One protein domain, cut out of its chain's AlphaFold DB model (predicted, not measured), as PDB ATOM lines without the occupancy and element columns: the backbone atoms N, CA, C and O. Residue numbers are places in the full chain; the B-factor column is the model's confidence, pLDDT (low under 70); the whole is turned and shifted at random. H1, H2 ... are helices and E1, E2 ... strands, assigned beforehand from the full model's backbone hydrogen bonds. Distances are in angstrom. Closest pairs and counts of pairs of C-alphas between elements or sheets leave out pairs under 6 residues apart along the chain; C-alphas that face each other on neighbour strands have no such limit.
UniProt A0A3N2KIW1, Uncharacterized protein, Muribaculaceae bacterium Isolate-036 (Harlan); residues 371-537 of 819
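AT A GLANCE: This is residues 371 to 537 of the 819 residues of an uncharacterized protein of Muribaculaceae bacterium Isolate-036 (Harlan) (UniProt A0A3N2KIW1). Two sheets lie partly face to face as a sandwich: a wide, twisted sheet of E1, E10, E9, E3 and E4, and a smaller one of E2, E6 and E5. The short helix H1 packs on E3 of the wide sheet and on E8 of the short strand pair E7 and E8, while the short helix H2 grazes the wide sheet at its edge strand E4; the loop 406 to 420 and the loop 445 to 455 between E5 and E6 reach toward opposite ends of the long axis. The printed part has 167 residues, with two named helices and ten named strands in the order E1 E2 E3 E4 H1 E5 E6 E7 H2 E8 E9 E10; the class is mostly strand, with under half of the residues in named elements. The five-stranded sheet, order E1 E10 E9 E3 E4, is mixed; the other two are antiparallel. The whole is compact, with a radius of gyration of the C-alphas of 17.8 A, and spans 63 by 32 by 31 A.

IN THESE COORDINATES: Begin with E3, residues 394 to 405: find C-alpha 394 at (143.122, 202.719, 167.985) and follow it 34.5 A to C-alpha 405 at (169.362, 216.106, 186.013). Its sheet also holds E9, residues 512 to 520, 26.6 A; E10, residues 527 to 535, 27.0 A, ending at (169.509, 205.219, 176.786); E1, residues 375 to 379; and E4, residues 421 to 425. Look next for E2, residues 383 to 390, 22.4 A; E6, residues 456 to 463, 23.4 A; and E5, residues 442 to 444. E7 is residues 469 to 471, E8 498 to 500, H1 427 to 432 and H2 489 to 495.

HOW THE PARTS SIT: Between antiparallel E9 and E3, N 515 and O 400 are 2.9 A apart, within hydrogen-bond range. So are N 514 and O 532, 2.8 A, in the hairpin E9 and E10; N 423 and O 403, 2.8 A, in the hairpin E3 and E4; and N 376 and O 531, 2.8 A, between parallel E1 and E10. In the facing sheet, N 386 and O 459 of the antiparallel neighbours E2 and E6 are within hydrogen-bond range at 2.8 A, and so are N 443 and O 462 of the hairpin E5 and E6, at 2.8 A. The facing parts of this sandwich are 9.2 A centre to centre, their strands at 24 degrees; E6 and E9 are near each other. H1 is on the large sheet at a height of 6.8 A, over none of its strands; its closest C-alphas to E3 are Lys 427 and Ile 399, 5.1 A. Val 429 of H1 and Lys 498 of E8 have C-alphas 5.2 A apart, the closest pair of those elements. In antiparallel E7 and E8, N 471 and O 498 are 2.8 A apart. H2 only grazes the large sheet, with residues 489 to 494. In H1 and H2 every O i to N i+4 pair is within hydrogen-bond range.

THE WHOLE: The C-alphas of Gly 413 and Asn 453, the two farthest apart, are 64.6 A apart. The printed part has no cut. The long links are E3 to E4, E5 to E6, E7 to H2 and E8 to E9. Mean pLDDT of the printed part is 85.6; look for values under 70 at residues 371 to 373, 389, 391, 447, 449 to 455 and 526.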
ATOM      1  N   VAL A 371     148.811 194.454 173.344       66.56
ATOM      2  CA  VAL A 371     150.228 194.858 173.314       66.56
ATOM      3  C   VAL A 371     151.052 193.890 174.168       66.56
ATOM      4  O   VAL A 371     150.740 193.690 175.339       66.56
ATOM      5  N   SER A 372     152.107 193.295 173.605       56.56
ATOM      6  CA  SER A 372     153.030 192.416 174.339       56.56
ATOM      7  C   SER A 372     154.391 192.335 173.637       56.56
ATOM      8  O   SER A 372     154.385 192.053 172.436       56.56
ATOM      9  N   PRO A 373     155.533 192.525 174.335       58.00
ATOM     10  CA  PRO A 373     155.658 192.837 175.766       58.00
ATOM     11  C   PRO A 373     155.197 194.266 176.123       58.00
ATOM     12  O   PRO A 373     154.871 195.069 175.252       58.00
ATOM     13  N   THR A 374     155.144 194.597 177.415       71.69
ATOM     14  CA  THR A 374     154.727 195.929 177.901       71.69
ATOM     15  C   THR A 374     155.896 196.826 178.316       71.69
ATOM     16  O   THR A 374     155.660 197.960 178.717       71.69
ATOM     17  N   THR A 375     157.145 196.358 178.230       73.06
ATOM     18  CA  THR A 375     158.344 197.150 178.553       73.06
ATOM     19  C   THR A 375     159.442 196.887 177.527       73.06
ATOM     20  O   THR A 375     159.752 195.733 177.236       73.06
ATOM     21  N   TYR A 376     160.051 197.957 177.016       79.50
ATOM     22  CA  TYR A 376     161.073 197.937 175.972       79.50
ATOM     23  C   TYR A 376     162.281 198.781 176.389       79.50
ATOM     24  O   TYR A 376     162.126 199.857 176.966       79.50
ATOM     25  N   ARG A 377     163.491 198.305 176.080       82.12
ATOM     26  CA  ARG A 377     164.760 199.011 176.313       82.12
ATOM     27  C   ARG A 377     165.425 199.297 174.968       82.12
ATOM     28  O   ARG A 377     165.590 198.379 174.172       82.12
ATOM     29  N   MET A 378     165.806 200.550 174.739       80.56
ATOM     30  CA  MET A 378     166.467 201.026 173.525       80.56
ATOM     31  C   MET A 378     167.813 201.643 173.882       80.56
ATOM     32  O   MET A 378     167.871 202.577 174.678       80.56
ATOM     33  N   ASP A 379     168.883 201.145 173.273       80.50
ATOM     34  CA  ASP A 379     170.238 201.656 173.477       80.50
ATOM     35  C   ASP A 379     170.676 202.454 172.248       80.50
ATOM     36  O   ASP A 379     170.754 201.912 171.149       80.50
ATOM     37  N   ASN A 380     170.957 203.742 172.443       81.88
ATOM     38  CA  ASN A 380     171.429 204.681 171.426       81.88
ATOM     39  C   ASN A 380     170.609 204.668 170.117       81.88
ATOM     40  O   ASN A 380     171.162 204.736 169.021       81.88
ATOM     41  N   ALA A 381     169.286 204.552 170.236       83.00
ATOM     42  CA  ALA A 381     168.358 204.517 169.111       83.00
ATOM     43  C   ALA A 381     167.261 205.565 169.302       83.00
ATOM     44  O   ALA A 381     166.737 205.703 170.405       83.00
ATOM     45  N   GLU A 382     166.910 206.285 168.234       88.62
ATOM     46  CA  GLU A 382     165.928 207.380 168.265       88.62
ATOM     47  C   GLU A 382     164.512 206.944 167.885       88.62
ATOM     48  O   GLU A 382     163.549 207.531 168.372       88.62
ATOM     49  N   ASP A 383     164.391 205.909 167.052       88.56
ATOM     50  CA  ASP A 383     163.131 205.425 166.489       88.56
ATOM     51  C   ASP A 383     162.711 204.091 167.133       88.56
ATOM     52  O   ASP A 383     163.487 203.137 167.217       88.56
ATOM     53  N   PHE A 384     161.458 204.019 167.565       88.62
ATOM     54  CA  PHE A 384     160.794 202.853 168.133       88.62
ATOM     55  C   PHE A 384     159.566 202.509 167.297       88.62
ATOM     56  O   PHE A 384     158.814 203.396 166.892       88.62
ATOM     57  N   THR A 385     159.326 201.220 167.073       85.62
ATOM     58  CA  THR A 385     158.089 200.733 166.458       85.62
ATOM     59  C   THR A 385     157.559 199.547 167.248       85.62
ATOM     60  O   THR A 385     158.291 198.604 167.534       85.62
ATOM     61  N   LEU A 386     156.277 199.608 167.590       81.44
ATOM     62  CA  LEU A 386     155.520 198.545 168.229       81.44
ATOM     63  C   LEU A 386     154.429 198.076 167.276       81.44
ATOM     64  O   LEU A 386     153.526 198.842 166.936       81.44
ATOM     65  N   ASN A 387     154.462 196.793 166.932       75.38
ATOM     66  CA  ASN A 387     153.369 196.137 166.230       75.38
ATOM     67  C   ASN A 387     152.451 195.445 167.240       75.38
ATOM     68  O   ASN A 387     152.908 194.732 168.133       75.38
ATOM     69  N   PHE A 388     151.148 195.667 167.110       70.94
ATOM     70  CA  PHE A 388     150.149 195.208 168.070       70.94
ATOM     71  C   PHE A 388     148.826 194.891 167.360       70.94
ATOM     72  O   PHE A 388     148.672 195.197 166.181       70.94
ATOM     73  N   TYR A 389     147.863 194.254 168.024       65.94
ATOM     74  CA  TYR A 389     146.613 193.827 167.376       65.94
ATOM     75  C   TYR A 389     145.391 194.478 168.031       65.94
ATOM     76  O   TYR A 389     145.328 194.579 169.255       65.94
ATOM     77  N   SER A 390     144.398 194.903 167.241       72.31
ATOM     78  CA  SER A 390     143.145 195.475 167.771       72.31
ATOM     79  C   SER A 390     141.926 195.175 166.893       72.31
ATOM     80  O   SER A 390     142.051 195.116 165.674       72.31
ATOM     81  N   SER A 391     140.726 194.998 167.465       68.25
ATOM     82  CA  SER A 391     139.507 194.808 166.650       68.25
ATOM     83  C   SER A 391     139.018 196.084 165.987       68.25
ATOM     84  O   SER A 391     138.358 195.990 164.947       68.25
ATOM     85  N   HIS A 392     139.305 197.230 166.602       76.56
ATOM     86  CA  HIS A 392     138.797 198.546 166.239       76.56
ATOM     87  C   HIS A 392     139.947 199.532 166.050       76.56
ATOM     88  O   HIS A 392     141.030 199.317 166.606       76.56
ATOM     89  N   PRO A 393     139.723 200.630 165.303       85.00
ATOM     90  CA  PRO A 393     140.673 201.729 165.218       85.00
ATOM     91  C   PRO A 393     141.144 202.181 166.601       85.00
ATOM     92  O   PRO A 393     140.346 202.337 167.526       85.00
ATOM     93  N   VAL A 394     142.449 202.404 166.720       85.88
ATOM     94  CA  VAL A 394     143.122 202.719 167.985       85.88
ATOM     95  C   VAL A 394     143.731 204.108 167.898       85.88
ATOM     96  O   VAL A 394     144.140 204.553 166.823       85.88
ATOM     97  N   GLU A 395     143.790 204.791 169.029       91.56
ATOM     98  CA  GLU A 395     144.526 206.037 169.203       91.56
ATOM     99  C   GLU A 395     145.326 206.044 170.498       91.56
ATOM    100  O   GLU A 395     145.113 205.221 171.391       91.56
ATOM    101  N   VAL A 396     146.276 206.971 170.583       93.44
ATOM    102  CA  VAL A 396     147.038 207.216 171.805       93.44
ATOM    103  C   VAL A 396     146.150 207.990 172.777       93.44
ATOM    104  O   VAL A 396     145.739 209.112 172.490       93.44
ATOM    105  N   ASP A 397     145.854 207.377 173.919       93.56
ATOM    106  CA  ASP A 397     145.133 207.997 175.031       93.56
ATOM    107  C   ASP A 397     146.051 208.938 175.817       93.56
ATOM    108  O   ASP A 397     145.715 210.099 176.032       93.56
ATOM    109  N   ASP A 398     147.233 208.442 176.195       94.94
ATOM    110  CA  ASP A 398     148.214 209.183 176.983       94.94
ATOM    111  C   ASP A 398     149.651 208.811 176.595       94.94
ATOM    112  O   ASP A 398     149.937 207.676 176.205       94.94
ATOM    113  N   ILE A 399     150.561 209.770 176.725       96.06
ATOM    114  CA  ILE A 399     152.002 209.564 176.621       96.06
ATOM    115  C   ILE A 399     152.710 210.502 177.595       96.06
ATOM    116  O   ILE A 399     152.535 211.716 177.551       96.06
ATOM    117  N   THR A 400     153.548 209.940 178.461       95.94
ATOM    118  CA  THR A 400     154.376 210.713 179.397       95.94
ATOM    119  C   THR A 400     155.846 210.394 179.187       95.94
ATOM    120  O   THR A 400     156.195 209.247 178.916       95.94
ATOM    121  N   MET A 401     156.706 211.402 179.316       96.94
ATOM    122  CA  MET A 401     158.162 211.278 179.204       96.94
ATOM    123  C   MET A 401     158.826 211.714 180.514       96.94
ATOM    124  O   MET A 401     158.476 212.758 181.052       96.94
ATOM    125  N   THR A 402     159.808 210.966 181.016       95.00
ATOM    126  CA  THR A 402     160.601 211.345 182.202       95.00
ATOM    127  C   THR A 402     162.101 211.260 181.920       95.00
ATOM    128  O   THR A 402     162.547 210.304 181.289       95.00
ATOM    129  N   TYR A 403     162.881 212.222 182.421       93.25
ATOM    130  CA  TYR A 403     164.355 212.229 182.397       93.25
ATOM    131  C   TYR A 403     164.939 212.826 183.692       93.25
ATOM    132  O   TYR A 403     164.192 213.297 184.550       93.25
ATOM    133  N   GLN A 404     166.269 212.805 183.844       90.81
ATOM    134  CA  GLN A 404     166.982 213.217 185.063       90.81
ATOM    135  C   GLN A 404     167.939 214.405 184.850       90.81
ATOM    136  O   GLN A 404     168.394 214.671 183.735       90.81
ATOM    137  N   ARG A 405     168.277 215.110 185.935       90.25
ATOM    138  CA  ARG A 405     169.362 216.106 186.013       90.25
ATOM    139  C   ARG A 405     170.153 215.930 187.304       90.25
ATOM    140  O   ARG A 405     169.563 215.717 188.360       90.25
ATOM    141  N   PHE A 406     171.477 216.052 187.221       89.62
ATOM    142  CA  PHE A 406     172.392 215.722 188.325       89.62
ATOM    143  C   PHE A 406     172.979 216.944 189.041       89.62
ATOM    144  O   PHE A 406     173.533 216.820 190.129       89.62
ATOM    145  N   SER A 407     172.870 218.128 188.433       88.69
ATOM    146  CA  SER A 407     173.433 219.378 188.951       88.69
ATOM    147  C   SER A 407     172.358 220.439 189.194       88.69
ATOM    148  O   SER A 407     172.564 221.619 188.909       88.69
ATOM    149  N   TYR A 408     171.193 220.022 189.704       87.62
ATOM    150  CA  TYR A 408     170.098 220.945 190.016       87.62
ATOM    151  C   TYR A 408     170.542 222.000 191.045       87.62
ATOM    152  O   TYR A 408     170.357 223.197 190.832       87.62
ATOM    153  N   ILE A 409     171.228 221.543 192.100       84.50
ATOM    154  CA  ILE A 409     171.855 222.380 193.127       84.50
ATOM    155  C   ILE A 409     173.336 222.588 192.797       84.50
ATOM    156  O   ILE A 409     174.100 221.620 192.774       84.50
ATOM    157  N   THR A 410     173.749 223.837 192.557       76.94
ATOM    158  CA  THR A 410     175.138 224.190 192.174       76.94
ATOM    159  C   THR A 410     175.858 225.066 193.193       76.94
ATOM    160  O   THR A 410     177.041 225.359 193.018       76.94
ATOM    161  N   GLU A 411     175.170 225.506 194.249       81.69
ATOM    162  CA  GLU A 411     175.777 226.344 195.278       81.69
ATOM    163  C   GLU A 411     176.902 225.588 195.996       81.69
ATOM    164  O   GLU A 411     176.689 224.596 196.696       81.69
ATOM    165  N   THR A 412     178.123 226.082 195.810       75.38
ATOM    166  CA  THR A 412     179.341 225.580 196.444       75.38
ATOM    167  C   THR A 412     179.151 225.461 197.957       75.38
ATOM    168  O   THR A 412     178.817 226.430 198.634       75.38
ATOM    169  N   GLY A 413     179.400 224.271 198.503       73.69
ATOM    170  CA  GLY A 413     179.270 224.009 199.937       73.69
ATOM    171  C   GLY A 413     177.852 223.697 200.436       73.69
ATOM    172  O   GLY A 413     177.702 223.436 201.636       73.69
ATOM    173  N   ASN A 414     176.840 223.675 199.564       82.56
ATOM    174  CA  ASN A 414     175.474 223.272 199.900       82.56
ATOM    175  C   ASN A 414     175.388 221.753 200.166       82.56
ATOM    176  O   ASN A 414     176.036 220.955 199.488       82.56
ATOM    177  N   SER A 415     174.605 221.347 201.171       77.44
ATOM    178  CA  SER A 415     174.449 219.942 201.577       77.44
ATOM    179  C   SER A 415     173.616 219.100 200.609       77.44
ATOM    180  O   SER A 415     173.738 217.878 200.612       77.44
ATOM    181  N   GLU A 416     172.775 219.733 199.790       80.69
ATOM    182  CA  GLU A 416     171.922 219.083 198.785       80.69
ATOM    183  C   GLU A 416     172.599 219.013 197.403       80.69
ATOM    184  O   GLU A 416     172.005 218.522 196.436       80.69
ATOM    185  N   MET A 417     173.845 219.491 197.288       79.88
ATOM    186  CA  MET A 417     174.619 219.451 196.048       79.88
ATOM    187  C   MET A 417     174.766 218.010 195.537       79.88
ATOM    188  O   MET A 417     175.195 217.115 196.263       79.88
ATOM    189  N   GLY A 418     174.428 217.799 194.261       78.75
ATOM    190  CA  GLY A 418     174.401 216.475 193.632       78.75
ATOM    191  C   GLY A 418     173.070 215.729 193.744       78.75
ATOM    192  O   GLY A 418     172.965 214.605 193.261       78.75
ATOM    193  N   THR A 419     172.027 216.314 194.337       85.31
ATOM    194  CA  THR A 419     170.696 215.689 194.301       85.31
ATOM    195  C   THR A 419     170.219 215.502 192.858       85.31
ATOM    196  O   THR A 419     170.219 216.448 192.067       85.31
ATOM    197  N   VAL A 420     169.799 214.276 192.526       87.25
ATOM    198  CA  VAL A 420     169.227 213.941 191.217       87.25
ATOM    199  C   VAL A 420     167.759 214.337 191.189       87.25
ATOM    200  O   VAL A 420     166.975 213.891 192.024       87.25
ATOM    201  N   VAL A 421     167.382 215.146 190.204       88.12
ATOM    202  CA  VAL A 421     166.007 215.615 190.010       88.12
ATOM    203  C   VAL A 421     165.413 214.979 188.760       88.12
ATOM    204  O   VAL A 421     166.056 214.940 187.713       88.12
ATOM    205  N   TYR A 422     164.177 214.496 188.872       90.75
ATOM    206  CA  TYR A 422     163.404 213.917 187.773       90.75
ATOM    207  C   TYR A 422     162.490 214.976 187.164       90.75
ATOM    208  O   TYR A 422     161.929 215.785 187.891       90.75
ATOM    209  N   PHE A 423     162.298 214.958 185.851       88.81
ATOM    210  CA  PHE A 423     161.419 215.888 185.145       88.81
ATOM    211  C   PHE A 423     160.345 215.106 184.384       88.81
ATOM    212  O   PHE A 423     160.604 214.655 183.265       88.81
ATOM    213  N   PRO A 424     159.157 214.897 184.985       92.62
ATOM    214  CA  PRO A 424     158.029 214.317 184.273       92.62
ATOM    215  C   PRO A 424     157.464 215.338 183.282       92.62
ATOM    216  O   PRO A 424     157.343 216.523 183.581       92.62
ATOM    217  N   THR A 425     157.106 214.870 182.094       94.25
ATOM    218  CA  THR A 425     156.558 215.684 181.010       94.25
ATOM    219  C   THR A 425     155.277 215.032 180.507       94.25
ATOM    220  O   THR A 425     155.302 213.878 180.075       94.25
ATOM    221  N   SER A 426     154.159 215.755 180.607       96.44
ATOM    222  CA  SER A 426     152.837 215.263 180.206       96.44
ATOM    223  C   SER A 426     152.646 215.286 178.689       96.44
ATOM    224  O   SER A 426     153.382 215.977 177.974       96.44
ATOM    225  N   LYS A 427     151.609 214.591 178.213       95.69
ATOM    226  CA  LYS A 427     151.195 214.602 176.808       95.69
ATOM    227  C   LYS A 427     150.988 216.019 176.276       95.69
ATOM    228  O   LYS A 427     151.478 216.344 175.203       95.69
ATOM    229  N   GLU A 428     150.331 216.896 177.032       96.12
ATOM    230  CA  GLU A 428     150.044 218.267 176.589       96.12
ATOM    231  C   GLU A 428     151.320 219.093 176.410       96.12
ATOM    232  O   GLU A 428     151.400 219.925 175.507       96.12
ATOM    233  N   VAL A 429     152.320 218.885 177.272       96.38
ATOM    234  CA  VAL A 429     153.620 219.550 177.134       96.38
ATOM    235  C   VAL A 429     154.383 218.966 175.946       96.38
ATOM    236  O   VAL A 429     154.944 219.737 175.169       96.38
ATOM    237  N   ILE A 430     154.368 217.641 175.761       96.25
ATOM    238  CA  ILE A 430     154.964 216.966 174.596       96.25
ATOM    239  C   ILE A 430     154.371 217.520 173.295       96.25
ATOM    240  O   ILE A 430     155.118 217.974 172.431       96.25
ATOM    241  N   ASP A 431     153.044 217.570 173.190       94.81
ATOM    242  CA  ASP A 431     152.335 218.002 171.983       94.81
ATOM    243  C   ASP A 431     152.585 219.484 171.653       94.81
ATOM    244  O   ASP A 431     152.643 219.863 170.484       94.81
ATOM    245  N   ARG A 432     152.785 220.338 172.670       95.38
ATOM    246  CA  ARG A 432     153.176 221.752 172.485       95.38
ATOM    247  C   ARG A 432     154.658 221.949 172.156       95.38
ATOM    248  O   ARG A 432     155.047 223.059 171.786       95.38
ATOM    249  N   SER A 433     155.494 220.927 172.325       95.88
ATOM    250  CA  SER A 433     156.949 221.009 172.158       95.88
ATOM    251  C   SER A 433     157.346 220.829 170.696       95.88
ATOM    252  O   SER A 433     157.912 219.807 170.301       95.88
ATOM    253  N   VAL A 434     157.010 221.838 169.893       92.88
ATOM    254  CA  VAL A 434     157.297 221.910 168.457       92.88
ATOM    255  C   VAL A 434     158.011 223.224 168.156       92.88
ATOM    256  O   VAL A 434     157.571 224.295 168.581       92.88
ATOM    257  N   THR A 435     159.129 223.151 167.441       84.88
ATOM    258  CA  THR A 435     159.898 224.327 167.020       84.88
ATOM    259  C   THR A 435     159.226 225.063 165.854       84.88
ATOM    260  O   THR A 435     158.398 224.480 165.153       84.88
ATOM    261  N   PRO A 436     159.551 226.352 165.610       84.44
ATOM    262  CA  PRO A 436     158.961 227.118 164.505       84.44
ATOM    263  C   PRO A 436     159.186 226.510 163.110       84.44
ATOM    264  O   PRO A 436     158.369 226.714 162.218       84.44
ATOM    265  N   ASP A 437     160.275 225.762 162.927       86.12
ATOM    266  CA  ASP A 437     160.612 224.992 161.723       86.12
ATOM    267  C   ASP A 437     159.967 223.589 161.686       86.12
ATOM    268  O   ASP A 437     160.166 222.844 160.730       86.12
ATOM    269  N   GLY A 438     159.148 223.243 162.685       88.31
ATOM    270  CA  GLY A 438     158.309 222.042 162.705       88.31
ATOM    271  C   GLY A 438     158.930 220.809 163.366       88.31
ATOM    272  O   GLY A 438     158.321 219.741 163.323       88.31
ATOM    273  N   ILE A 439     160.104 220.922 163.995       88.75
ATOM    274  CA  ILE A 439     160.755 219.807 164.694       88.75
ATOM    275  C   ILE A 439     160.039 219.564 166.027       88.75
ATOM    276  O   ILE A 439     159.968 220.452 166.880       88.75
ATOM    277  N   LYS A 440     159.520 218.350 166.229       93.25
ATOM    278  CA  LYS A 440     158.873 217.945 167.486       93.25
ATOM    279  C   LYS A 440     159.892 217.336 168.455       93.25
ATOM    280  O   LYS A 440     160.838 216.680 168.028       93.25
ATOM    281  N   MET A 441     159.664 217.516 169.758       94.25
ATOM    282  CA  MET A 441     160.434 216.828 170.804       94.25
ATOM    283  C   MET A 441     160.239 215.317 170.743       94.25
ATOM    284  O   MET A 441     161.203 214.560 170.669       94.25
ATOM    285  N   VAL A 442     158.977 214.897 170.740       95.56
ATOM    286  CA  VAL A 442     158.577 213.507 170.550       95.56
ATOM    287  C   VAL A 442     157.626 213.482 169.368       95.56
ATOM    288  O   VAL A 442     156.582 214.134 169.385       95.56
ATOM    289  N   GLU A 443     157.983 212.732 168.340       93.94
ATOM    290  CA  GLU A 443     157.067 212.373 167.268       93.94
ATOM    291  C   GLU A 443     156.490 211.007 167.609       93.94
ATOM    292  O   GLU A 443     157.226 210.063 167.871       93.94
ATOM    293  N   TYR A 444     155.174 210.873 167.636       93.81
ATOM    294  CA  TYR A 444     154.538 209.576 167.818       93.81
ATOM    295  C   TYR A 444     153.352 209.444 166.872       93.81
ATOM    296  O   TYR A 444     152.840 210.435 166.349       93.81
ATOM    297  N   SER A 445     152.930 208.208 166.621       85.81
ATOM    298  CA  SER A 445     151.785 207.914 165.758       85.81
ATOM    299  C   SER A 445     150.485 208.499 166.329       85.81
ATOM    300  O   SER A 445     149.802 207.849 167.116       85.81
ATOM    301  N   GLU A 446     150.121 209.718 165.914       70.38
ATOM    302  CA  GLU A 446     148.828 210.343 166.249       70.38
ATOM    303  C   GLU A 446     147.658 209.531 165.669       70.38
ATOM    304  O   GLU A 446     146.628 209.339 166.312       70.38
ATOM    305  N   ASN A 447     147.847 208.993 164.459       68.19
ATOM    306  CA  ASN A 447     146.943 208.037 163.835       68.19
ATOM    307  C   ASN A 447     147.661 206.705 163.671       68.19
ATOM    308  O   ASN A 447     148.549 206.566 162.832       68.19
ATOM    309  N   ILE A 448     147.254 205.729 164.473       81.56
ATOM    310  CA  ILE A 448     147.801 204.381 164.422       81.56
ATOM    311  C   ILE A 448     147.349 203.724 163.118       81.56
ATOM    312  O   ILE A 448     146.150 203.600 162.850       81.56
ATOM    313  N   THR A 449     148.316 203.338 162.292       69.00
ATOM    314  CA  THR A 449     148.063 202.759 160.974       69.00
ATOM    315  C   THR A 449     147.867 201.252 161.076       69.00
ATOM    316  O   THR A 449     148.472 200.580 161.910       69.00
ATOM    317  N   THR A 450     146.992 200.717 160.225       66.94
ATOM    318  CA  THR A 450     146.761 199.277 160.078       66.94
ATOM    319  C   THR A 450     147.486 198.757 158.854       66.94
ATOM    320  O   THR A 450     147.410 199.379 157.790       66.94
ATOM    321  N   ALA A 451     148.108 197.589 158.957       56.03
ATOM    322  CA  ALA A 451     148.570 196.885 157.771       56.03
ATOM    323  C   ALA A 451     147.368 196.490 156.877       56.03
ATOM    324  O   ALA A 451     146.305 196.124 157.395       56.03
ATOM    325  N   PRO A 452     147.485 196.569 155.537       46.66
ATOM    326  CA  PRO A 452     146.407 196.169 154.637       46.66
ATOM    327  C   PRO A 452     145.996 194.718 154.908       46.66
ATOM    328  O   PRO A 452     146.833 193.822 154.881       46.66
ATOM    329  N   ASN A 453     144.705 194.482 155.153       49.50
ATOM    330  CA  ASN A 453     144.115 193.151 155.361       49.50
ATOM    331  C   ASN A 453     144.576 192.388 156.618       49.50
ATOM    332  O   ASN A 453     144.254 191.211 156.769       49.50
ATOM    333  N   SER A 454     145.262 193.050 157.552       52.22
ATOM    334  CA  SER A 454     145.523 192.506 158.882       52.22
ATOM    335  C   SER A 454     145.208 193.569 159.927       52.22
ATOM    336  O   SER A 454     145.752 194.665 159.870       52.22
ATOM    337  N   LYS A 455     144.375 193.252 160.921       63.84
ATOM    338  CA  LYS A 455     144.080 194.056 162.123       63.84
ATOM    339  C   LYS A 455     145.301 194.185 163.058       63.84
ATOM    340  O   LYS A 455     145.173 194.276 164.280       63.84
ATOM    341  N   GLN A 456     146.489 194.148 162.464       70.44
ATOM    342  CA  GLN A 456     147.768 194.505 163.024       70.44
ATOM    343  C   GLN A 456     147.956 196.010 162.829       70.44
ATOM    344  O   GLN A 456     147.891 196.533 161.715       70.44
ATOM    345  N   TYR A 457     148.156 196.688 163.943       79.00
ATOM    346  CA  TYR A 457     148.373 198.111 164.069       79.00
ATOM    347  C   TYR A 457     149.845 198.361 164.380       79.00
ATOM    348  O   TYR A 457     150.492 197.539 165.034       79.00
ATOM    349  N   SER A 458     150.363 199.501 163.939       81.38
ATOM    350  CA  SER A 458     151.726 199.918 164.246       81.38
ATOM    351  C   SER A 458     151.719 201.261 164.963       81.38
ATOM    352  O   SER A 458     151.091 202.222 164.513       81.38
ATOM    353  N   PHE A 459     152.393 201.314 166.106       88.50
ATOM    354  CA  PHE A 459     152.710 202.540 166.817       88.50
ATOM    355  C   PHE A 459     154.188 202.843 166.604       88.50
ATOM    356  O   PHE A 459     155.040 202.021 166.929       88.50
ATOM    357  N   SER A 460     154.492 204.038 166.119       90.44
ATOM    358  CA  SER A 460     155.847 204.573 166.100       90.44
ATOM    359  C   SER A 460     156.026 205.651 167.161       90.44
ATOM    360  O   SER A 460     155.107 206.428 167.441       90.44
ATOM    361  N   LEU A 461     157.229 205.705 167.720       93.38
ATOM    362  CA  LEU A 461     157.718 206.804 168.537       93.38
ATOM    363  C   LEU A 461     159.122 207.153 168.071       93.38
ATOM    364  O   LEU A 461     159.947 206.271 167.877       93.38
ATOM    365  N   LYS A 462     159.397 208.438 167.926       94.94
ATOM    366  CA  LYS A 462     160.707 208.976 167.627       94.94
ATOM    367  C   LYS A 462     161.011 210.107 168.590       94.94
ATOM    368  O   LYS A 462     160.233 211.048 168.731       94.94
ATOM    369  N   HIS A 463     162.155 210.017 169.246       95.00
ATOM    370  CA  HIS A 463     162.657 211.059 170.129       95.00
ATOM    371  C   HIS A 463     164.167 211.174 169.949       95.00
ATOM    372  O   HIS A 463     164.891 210.186 170.096       95.00
ATOM    373  N   LYS A 464     164.633 212.386 169.632       91.31
ATOM    374  CA  LYS A 464     166.059 212.653 169.439       91.31
ATOM    375  C   LYS A 464     166.814 212.610 170.758       91.31
ATOM    376  O   LYS A 464     166.375 213.201 171.745       91.31
ATOM    377  N   LEU A 465     167.988 211.984 170.755       90.94
ATOM    378  CA  LEU A 465     168.851 211.833 171.931       90.94
ATOM    379  C   LEU A 465     169.686 213.097 172.193       90.94
ATOM    380  O   LEU A 465     170.916 213.084 172.250       90.94
ATOM    381  N   GLU A 466     168.983 214.205 172.390       91.00
ATOM    382  CA  GLU A 466     169.513 215.551 172.578       91.00
ATOM    383  C   GLU A 466     168.913 216.190 173.842       91.00
ATOM    384  O   GLU A 466     167.831 215.825 174.309       91.00
ATOM    385  N   VAL A 467     169.600 217.178 174.413       91.50
ATOM    386  CA  VAL A 467     169.067 217.985 175.516       91.50
ATOM    387  C   VAL A 467     168.100 219.028 174.957       91.50
ATOM    388  O   VAL A 467     168.491 219.912 174.195       91.50
ATOM    389  N   TRP A 468     166.841 218.948 175.382       93.81
ATOM    390  CA  TRP A 468     165.781 219.875 174.993       93.81
ATOM    391  C   TRP A 468     165.660 221.048 175.974       93.81
ATOM    392  O   TRP A 468     165.728 220.853 177.188       93.81
ATOM    393  N   THR A 469     165.453 222.260 175.450       94.69
ATOM    394  CA  THR A 469     165.386 223.502 176.234       94.69
ATOM    395  C   THR A 469     163.964 223.734 176.756       94.69
ATOM    396  O   THR A 469     163.079 224.019 175.945       94.69
ATOM    397  N   PRO A 470     163.712 223.644 178.073       95.56
ATOM    398  CA  PRO A 470     162.399 223.927 178.650       95.56
ATOM    399  C   PRO A 470     162.091 225.427 178.669       95.56
ATOM    400  O   PRO A 470     162.952 226.256 178.978       95.56
ATOM    401  N   LEU A 471     160.836 225.768 178.401       95.75
ATOM    402  CA  LEU A 471     160.324 227.133 178.417       95.75
ATOM    403  C   LEU A 471     159.040 227.220 179.240       95.75
ATOM    404  O   LEU A 471     158.220 226.295 179.238       95.75
ATOM    405  N   ASP A 472     158.847 228.354 179.901       95.94
ATOM    406  CA  ASP A 472     157.610 228.667 180.607       95.94
ATOM    407  C   ASP A 472     156.514 229.206 179.664       95.94
ATOM    408  O   ASP A 472     156.649 229.224 178.433       95.94
ATOM    409  N   LYS A 473     155.394 229.645 180.252       93.31
ATOM    410  CA  LYS A 473     154.245 230.219 179.532       93.31
ATOM    411  C   LYS A 473     154.577 231.492 178.742       93.31
ATOM    412  O   LYS A 473     153.899 231.770 177.756       93.31
ATOM    413  N   ASP A 474     155.590 232.247 179.165       94.00
ATOM    414  CA  ASP A 474     155.995 233.513 178.552       94.00
ATOM    415  C   ASP A 474     157.140 233.299 177.537       94.00
ATOM    416  O   ASP A 474     157.584 234.240 176.880       94.00
ATOM    417  N   GLY A 475     157.588 232.048 177.355       91.19
ATOM    418  CA  GLY A 475     158.669 231.686 176.443       91.19
ATOM    419  C   GLY A 475     160.063 231.911 177.025       91.19
ATOM    420  O   GLY A 475     161.030 231.937 176.265       91.19
ATOM    421  N   ILE A 476     160.179 232.074 178.345       94.94
ATOM    422  CA  ILE A 476     161.455 232.245 179.039       94.94
ATOM    423  C   ILE A 476     162.038 230.873 179.381       94.94
ATOM    424  O   ILE A 476     161.311 229.953 179.756       94.94
ATOM    425  N   ILE A 477     163.360 230.733 179.242       95.31
ATOM    426  CA  ILE A 477     164.086 229.508 179.600       95.31
ATOM    427  C   ILE A 477     163.901 229.221 181.082       95.31
ATOM    428  O   ILE A 477     164.212 230.063 181.921       95.31
ATOM    429  N   VAL A 478     163.445 228.008 181.383       94.31
ATOM    430  CA  VAL A 478     163.359 227.489 182.746       94.31
ATOM    431  C   VAL A 478     164.672 226.769 183.056       94.31
ATOM    432  O   VAL A 478     164.929 225.708 182.489       94.31
ATOM    433  N   PRO A 479     165.552 227.306 183.915       90.94
ATOM    434  CA  PRO A 479     166.787 226.611 184.252       90.94
ATOM    435  C   PRO A 479     166.488 225.229 184.846       90.94
ATOM    436  O   PRO A 479     165.490 225.027 185.529       90.94
ATOM    437  N   GLN A 480     167.360 224.256 184.596       88.12
ATOM    438  CA  GLN A 480     167.274 222.923 185.225       88.12
ATOM    439  C   GLN A 480     168.470 222.638 186.136       88.12
ATOM    440  O   GLN A 480     168.677 221.517 186.600       88.12
ATOM    441  N   THR A 481     169.280 223.671 186.339       86.00
ATOM    442  CA  THR A 481     170.521 223.726 187.102       86.00
ATOM    443  C   THR A 481     170.650 225.152 187.646       86.00
ATOM    444  O   THR A 481     169.986 226.066 187.151       86.00
ATOM    445  N   GLY A 482     171.486 225.364 188.662       80.94
ATOM    446  CA  GLY A 482     171.719 226.711 189.205       80.94
ATOM    447  C   GLY A 482     170.908 227.071 190.451       80.94
ATOM    448  O   GLY A 482     171.012 228.199 190.935       80.94
ATOM    449  N   TYR A 483     170.108 226.145 190.980       86.12
ATOM    450  CA  TYR A 483     169.273 226.382 192.157       86.12
ATOM    451  C   TYR A 483     170.058 226.201 193.461       86.12
ATOM    452  O   TYR A 483     171.150 225.626 193.493       86.12
ATOM    453  N   ARG A 484     169.491 226.716 194.559       84.56
ATOM    454  CA  ARG A 484     170.077 226.643 195.913       84.56
ATOM    455  C   ARG A 484     169.291 225.757 196.881       84.56
ATOM    456  O   ARG A 484     169.807 225.427 197.942       84.56
ATOM    457  N   ASN A 485     168.054 225.395 196.542       82.75
ATOM    458  CA  ASN A 485     167.179 224.577 197.379       82.75
ATOM    459  C   ASN A 485     166.357 223.599 196.523       82.75
ATOM    460  O   ASN A 485     166.095 223.861 195.346       82.75
ATOM    461  N   LEU A 486     165.927 222.489 197.125       80.31
ATOM    462  CA  LEU A 486     165.026 221.528 196.480       80.31
ATOM    463  C   LEU A 486     163.545 221.932 196.507       80.31
ATOM    464  O   LEU A 486     162.782 221.428 195.682       80.31
ATOM    465  N   SER A 487     163.118 222.829 197.404       74.81
ATOM    466  CA  SER A 487     161.710 223.255 197.516       74.81
ATOM    467  C   SER A 487     161.160 223.911 196.243       74.81
ATOM    468  O   SER A 487     159.956 223.859 196.004       74.81
ATOM    469  N   ASP A 488     162.028 224.458 195.394       75.12
ATOM    470  CA  ASP A 488     161.635 225.058 194.119       75.12
ATOM    471  C   ASP A 488     161.246 224.010 193.058       75.12
ATOM    472  O   ASP A 488     160.509 224.321 192.124       75.12
ATOM    473  N   THR A 489     161.677 222.752 193.205       83.75
ATOM    474  CA  THR A 489     161.615 221.722 192.150       83.75
ATOM    475  C   THR A 489     160.211 221.494 191.593       83.75
ATOM    476  O   THR A 489     160.029 221.533 190.379       83.75
ATOM    477  N   THR A 490     159.203 221.304 192.449       83.62
ATOM    478  CA  THR A 490     157.817 221.067 192.005       83.62
ATOM    479  C   THR A 490     157.256 222.272 191.250       83.62
ATOM    480  O   THR A 490     156.596 222.119 190.225       83.62
ATOM    481  N   ASN A 491     157.541 223.487 191.726       86.12
ATOM    482  CA  ASN A 491     157.095 224.715 191.069       86.12
ATOM    483  C   ASN A 491     157.773 224.892 189.706       86.12
ATOM    484  O   ASN A 491     157.117 225.295 188.751       86.12
ATOM    485  N   ILE A 492     159.061 224.552 189.612       89.12
ATOM    486  CA  ILE A 492     159.833 224.581 188.369       89.12
ATOM    487  C   ILE A 492     159.337 223.526 187.378       89.12
ATOM    488  O   ILE A 492     159.104 223.848 186.221       89.12
ATOM    489  N   GLN A 493     159.100 222.288 187.807       90.19
ATOM    490  CA  GLN A 493     158.517 221.254 186.944       90.19
ATOM    491  C   GLN A 493     157.159 221.699 186.382       90.19
ATOM    492  O   GLN A 493     156.921 221.582 185.184       90.19
ATOM    493  N   ASN A 494     156.300 222.272 187.233       90.31
ATOM    494  CA  ASN A 494     154.977 222.759 186.838       90.31
ATOM    495  C   ASN A 494     155.026 224.028 185.969       90.31
ATOM    496  O   ASN A 494     154.064 224.314 185.252       90.31
ATOM    497  N   SER A 495     156.108 224.812 186.030       92.94
ATOM    498  CA  SER A 495     156.245 226.023 185.215       92.94
ATOM    499  C   SER A 495     156.605 225.716 183.763       92.94
ATOM    500  O   SER A 495     156.288 226.524 182.892       92.94
ATOM    501  N   ILE A 496     157.193 224.549 183.478       94.69
ATOM    502  CA  ILE A 496     157.551 224.122 182.122       94.69
ATOM    503  C   ILE A 496     156.281 223.884 181.301       94.69
ATOM    504  O   ILE A 496     155.477 223.002 181.597       94.69
ATOM    505  N   GLN A 497     156.111 224.659 180.231       96.06
ATOM    506  CA  GLN A 497     154.938 224.577 179.356       96.06
ATOM    507  C   GLN A 497     155.236 223.966 177.989       96.06
ATOM    508  O   GLN A 497     154.309 223.456 177.351       96.06
ATOM    509  N   LYS A 498     156.492 224.027 177.538       95.44
ATOM    510  CA  LYS A 498     156.970 223.453 176.274       95.44
ATOM    511  C   LYS A 498     158.485 223.270 176.299       95.44
ATOM    512  O   LYS A 498     159.176 223.895 177.100       95.44
ATOM    513  N   TYR A 499     158.989 222.486 175.360       95.75
ATOM    514  CA  TYR A 499     160.407 222.327 175.078       95.75
ATOM    515  C   TYR A 499     160.704 222.698 173.630       95.75
ATOM    516  O   TYR A 499     159.905 222.408 172.740       95.75
ATOM    517  N   LEU A 500     161.861 223.308 173.388       94.25
ATOM    518  CA  LEU A 500     162.372 223.577 172.045       94.25
ATOM    519  C   LEU A 500     163.755 222.966 171.858       94.25
ATOM    520  O   LEU A 500     164.537 222.837 172.802       94.25
ATOM    521  N   ARG A 501     164.059 222.623 170.609       91.81
ATOM    522  CA  ARG A 501     165.400 222.218 170.206       91.81
ATOM    523  C   ARG A 501     166.310 223.447 170.175       91.81
ATOM    524  O   ARG A 501     165.904 224.499 169.692       91.81
ATOM    525  N   SER A 502     167.529 223.308 170.689       86.19
ATOM    526  CA  SER A 502     168.588 224.311 170.517       86.19
ATOM    527  C   SER A 502     169.149 224.262 169.088       86.19
ATOM    528  O   SER A 502     169.192 223.188 168.487       86.19
ATOM    529  N   ASP A 503     169.645 225.389 168.567       82.69
ATOM    530  CA  ASP A 503     170.337 225.449 167.266       82.69
ATOM    531  C   ASP A 503     171.611 224.586 167.245       82.69
ATOM    532  O   ASP A 503     172.001 224.042 166.212       82.69
ATOM    533  N   SER A 504     172.240 224.423 168.412       83.75
ATOM    534  CA  SER A 504     173.381 223.539 168.649       83.75
ATOM    535  C   SER A 504     173.086 222.689 169.889       83.75
ATOM    536  O   SER A 504     173.488 223.065 170.995       83.75
ATOM    537  N   PRO A 505     172.318 221.595 169.750       84.38
ATOM    538  CA  PRO A 505     171.891 220.800 170.889       84.38
ATOM    539  C   PRO A 505     173.060 220.025 171.493       84.38
ATOM    540  O   PRO A 505     173.891 219.452 170.790       84.38
ATOM    541  N   GLU A 506     173.105 219.991 172.822       86.69
ATOM    542  CA  GLU A 506     174.018 219.110 173.541       86.69
ATOM    543  C   GLU A 506     173.502 217.661 173.465       86.69
ATOM    544  O   GLU A 506     172.288 217.450 173.562       86.69
ATOM    545  N   PRO A 507     174.388 216.656 173.326       88.88
ATOM    546  CA  PRO A 507     173.989 215.257 173.407       88.88
ATOM    547  C   PRO A 507     173.280 214.955 174.729       88.88
ATOM    548  O   PRO A 507     173.674 215.455 175.789       88.88
ATOM    549  N   ALA A 508     172.250 214.113 174.680       90.94
ATOM    550  CA  ALA A 508     171.598 213.639 175.889       90.94
ATOM    551  C   ALA A 508     172.582 212.887 176.796       90.94
ATOM    552  O   ALA A 508     173.447 212.152 176.329       90.94
ATOM    553  N   TYR A 509     172.410 213.064 178.105       90.06
ATOM    554  CA  TYR A 509     173.257 212.478 179.151       90.06
ATOM    555  C   TYR A 509     172.440 211.768 180.243       90.06
ATOM    556  O   TYR A 509     172.954 211.388 181.297       90.06
ATOM    557  N   SER A 510     171.135 211.614 180.020       90.62
ATOM    558  CA  SER A 510     170.195 210.937 180.913       90.62
ATOM    559  C   SER A 510     169.260 210.061 180.089       90.62
ATOM    560  O   SER A 510     168.867 210.486 179.002       90.62
ATOM    561  N   PRO A 511     168.875 208.876 180.586       92.38
ATOM    562  CA  PRO A 511     167.854 208.076 179.927       92.38
ATOM    563  C   PRO A 511     166.508 208.813 179.870       92.38
ATOM    564  O   PRO A 511     166.135 209.503 180.825       92.38
ATOM    565  N   TYR A 512     165.767 208.615 178.779       93.62
ATOM    566  CA  TYR A 512     164.382 209.062 178.622       93.62
ATOM    567  C   TYR A 512     163.443 207.868 178.768       93.62
ATOM    568  O   TYR A 512     163.631 206.840 178.128       93.62
ATOM    569  N   THR A 513     162.429 207.985 179.619       95.38
ATOM    570  CA  THR A 513     161.417 206.938 179.823       95.38
ATOM    571  C   THR A 513     160.068 207.416 179.318       95.38
ATOM    572  O   THR A 513     159.545 208.394 179.843       95.38
ATOM    573  N   PHE A 514     159.499 206.705 178.347       96.81
ATOM    574  CA  PHE A 514     158.172 206.945 177.792       96.81
ATOM    575  C   PHE A 514     157.183 205.922 178.331       96.81
ATOM    576  O   PHE A 514     157.421 204.724 178.216       96.81
ATOM    577  N   LYS A 515     156.053 206.369 178.869       95.88
ATOM    578  CA  LYS A 515     154.913 205.505 179.197       95.88
ATOM    579  C   LYS A 515     153.752 205.886 178.293       95.88
ATOM    580  O   LYS A 515     153.287 207.020 178.358       95.88
ATOM    581  N   VAL A 516     153.306 204.944 177.467       95.50
ATOM    582  CA  VAL A 516     152.279 205.136 176.438       95.50
ATOM    583  C   VAL A 516     151.039 204.328 176.804       95.50
ATOM    584  O   VAL A 516     151.149 203.170 177.205       95.50
ATOM    585  N   THR A 517     149.862 204.924 176.643       94.12
ATOM    586  CA  THR A 517     148.558 204.269 176.777       94.12
ATOM    587  C   THR A 517     147.801 204.408 175.465       94.12
ATOM    588  O   THR A 517     147.622 205.508 174.952       94.12
ATOM    589  N   LEU A 518     147.358 203.284 174.918       90.62
ATOM    590  CA  LEU A 518     146.547 203.170 173.712       90.62
ATOM    591  C   LEU A 518     145.093 202.903 174.098       90.62
ATOM    592  O   LEU A 518     144.851 202.249 175.113       90.62
ATOM    593  N   ARG A 519     144.136 203.340 173.274       88.94
ATOM    594  CA  ARG A 519     142.713 203.020 173.441       88.94
ATOM    595  C   ARG A 519     141.951 202.879 172.130       88.94
ATOM    596  O   ARG A 519     142.370 203.418 171.109       88.94
ATOM    597  N   HIS A 520     140.800 202.208 172.154       86.06
ATOM    598  CA  HIS A 520     139.866 202.237 171.019       86.06
ATOM    599  C   HIS A 520     139.302 203.651 170.799       86.06
ATOM    600  O   HIS A 520     138.980 204.364 171.756       86.06
ATOM    601  N   LYS A 521     139.167 204.054 169.529       87.38
ATOM    602  CA  LYS A 521     138.622 205.369 169.139       87.38
ATOM    603  C   LYS A 521     137.138 205.510 169.478       87.38
ATOM    604  O   LYS A 521     136.682 206.579 169.860       87.38
ATOM    605  N   ASP A 522     136.388 204.429 169.320       80.50
ATOM    606  CA  ASP A 522     134.933 204.380 169.459       80.50
ATOM    607  C   ASP A 522     134.465 203.893 170.841       80.50
ATOM    608  O   ASP A 522     133.292 204.046 171.176       80.50
ATOM    609  N   ASN A 523     135.369 203.349 171.662       77.38
ATOM    610  CA  ASN A 523     135.086 202.979 173.047       77.38
ATOM    611  C   ASN A 523     136.297 203.239 173.968       77.38
ATOM    612  O   ASN A 523     137.195 202.399 174.062       77.38
ATOM    613  N   PRO A 524     136.320 204.379 174.680       81.31
ATOM    614  CA  PRO A 524     137.463 204.773 175.501       81.31
ATOM    615  C   PRO A 524     137.807 203.847 176.677       81.31
ATOM    616  O   PRO A 524     138.907 203.963 177.214       81.31
ATOM    617  N   GLU A 525     136.915 202.934 177.070       78.06
ATOM    618  CA  GLU A 525     137.139 201.994 178.180       78.06
ATOM    619  C   GLU A 525     138.147 200.883 177.823       78.06
ATOM    620  O   GLU A 525     138.768 200.292 178.705       78.06
ATOM    621  N   PHE A 526     138.364 200.604 176.531       69.19
ATOM    622  CA  PHE A 526     139.311 199.579 176.080       69.19
ATOM    623  C   PHE A 526     140.708 200.172 175.900       69.19
ATOM    624  O   PHE A 526     140.983 200.788 174.868       69.19
ATOM    625  N   LYS A 527     141.589 199.962 176.891       84.25
ATOM    626  CA  LYS A 527     142.952 200.520 176.933       84.25
ATOM    627  C   LYS A 527     144.051 199.466 177.111       84.25
ATOM    628  O   LYS A 527     143.839 198.447 177.761       84.25
ATOM    629  N   ALA A 528     145.248 199.760 176.604       79.06
ATOM    630  CA  ALA A 528     146.472 198.994 176.851       79.06
ATOM    631  C   ALA A 528     147.677 199.937 177.001       79.06
ATOM    632  O   ALA A 528     147.786 200.900 176.249       79.06
ATOM    633  N   SER A 529     148.596 199.664 177.934       88.12
ATOM    634  CA  SER A 529     149.772 200.519 178.178       88.12
ATOM    635  C   SER A 529     151.092 199.761 178.048       88.12
ATOM    636  O   SER A 529     151.170 198.581 178.387       88.12
ATOM    637  N   PHE A 530     152.144 200.462 177.624       84.75
ATOM    638  CA  PHE A 530     153.519 199.959 177.581       84.75
ATOM    639  C   PHE A 530     154.543 201.067 177.880       84.75
ATOM    640  O   PHE A 530     154.230 202.258 177.821       84.75
ATOM    641  N   THR A 531     155.773 200.673 178.211       89.44
ATOM    642  CA  THR A 531     156.880 201.557 178.593       89.44
ATOM    643  C   THR A 531     158.077 201.359 177.664       89.44
ATOM    644  O   THR A 531     158.448 200.225 177.374       89.44
ATOM    645  N   VAL A 532     158.721 202.443 177.241       89.31
ATOM    646  CA  VAL A 532     159.953 202.443 176.438       89.31
ATOM    647  C   VAL A 532     161.028 203.240 177.179       89.31
ATOM    648  O   VAL A 532     160.804 204.402 177.507       89.31
ATOM    649  N   VAL A 533     162.189 202.645 177.453       88.62
ATOM    650  CA  VAL A 533     163.333 203.318 178.097       88.62
ATOM    651  C   VAL A 533     164.462 203.479 177.085       88.62
ATOM    652  O   VAL A 533     165.016 202.487 176.615       88.62
ATOM    653  N   GLN A 534     164.809 204.723 176.768       89.94
ATOM    654  CA  GLN A 534     165.788 205.114 175.759       89.94
ATOM    655  C   GLN A 534     167.082 205.608 176.429       89.94
ATOM    656  O   GLN A 534     167.083 206.635 177.110       89.94
ATOM    657  N   TYR A 535     168.187 204.883 176.248       87.94
ATOM    658  CA  TYR A 535     169.509 205.219 176.786       87.94
ATOM    659  C   TYR A 535     170.370 205.923 175.720       87.94
ATOM    660  O   TYR A 535     170.546 205.363 174.639       87.94
ATOM    661  N   PRO A 536     170.934 207.118 175.987       89.12
ATOM    662  CA  PRO A 536     171.852 207.779 175.058       89.12
ATOM    663  C   PRO A 536     173.232 207.108 174.965       89.12
ATOM    664  O   PRO A 536     173.610 206.324 175.833       89.12
ATOM    665  N   ALA A 537     174.010 207.477 173.937       84.19
ATOM    666  CA  ALA A 537     175.400 207.034 173.742       84.19
ATOM    667  C   ALA A 537     176.332 207.336 174.928       84.19
ATOM    668  O   ALA A 537     177.300 206.612 175.166       84.19
TER     669      ALA A 537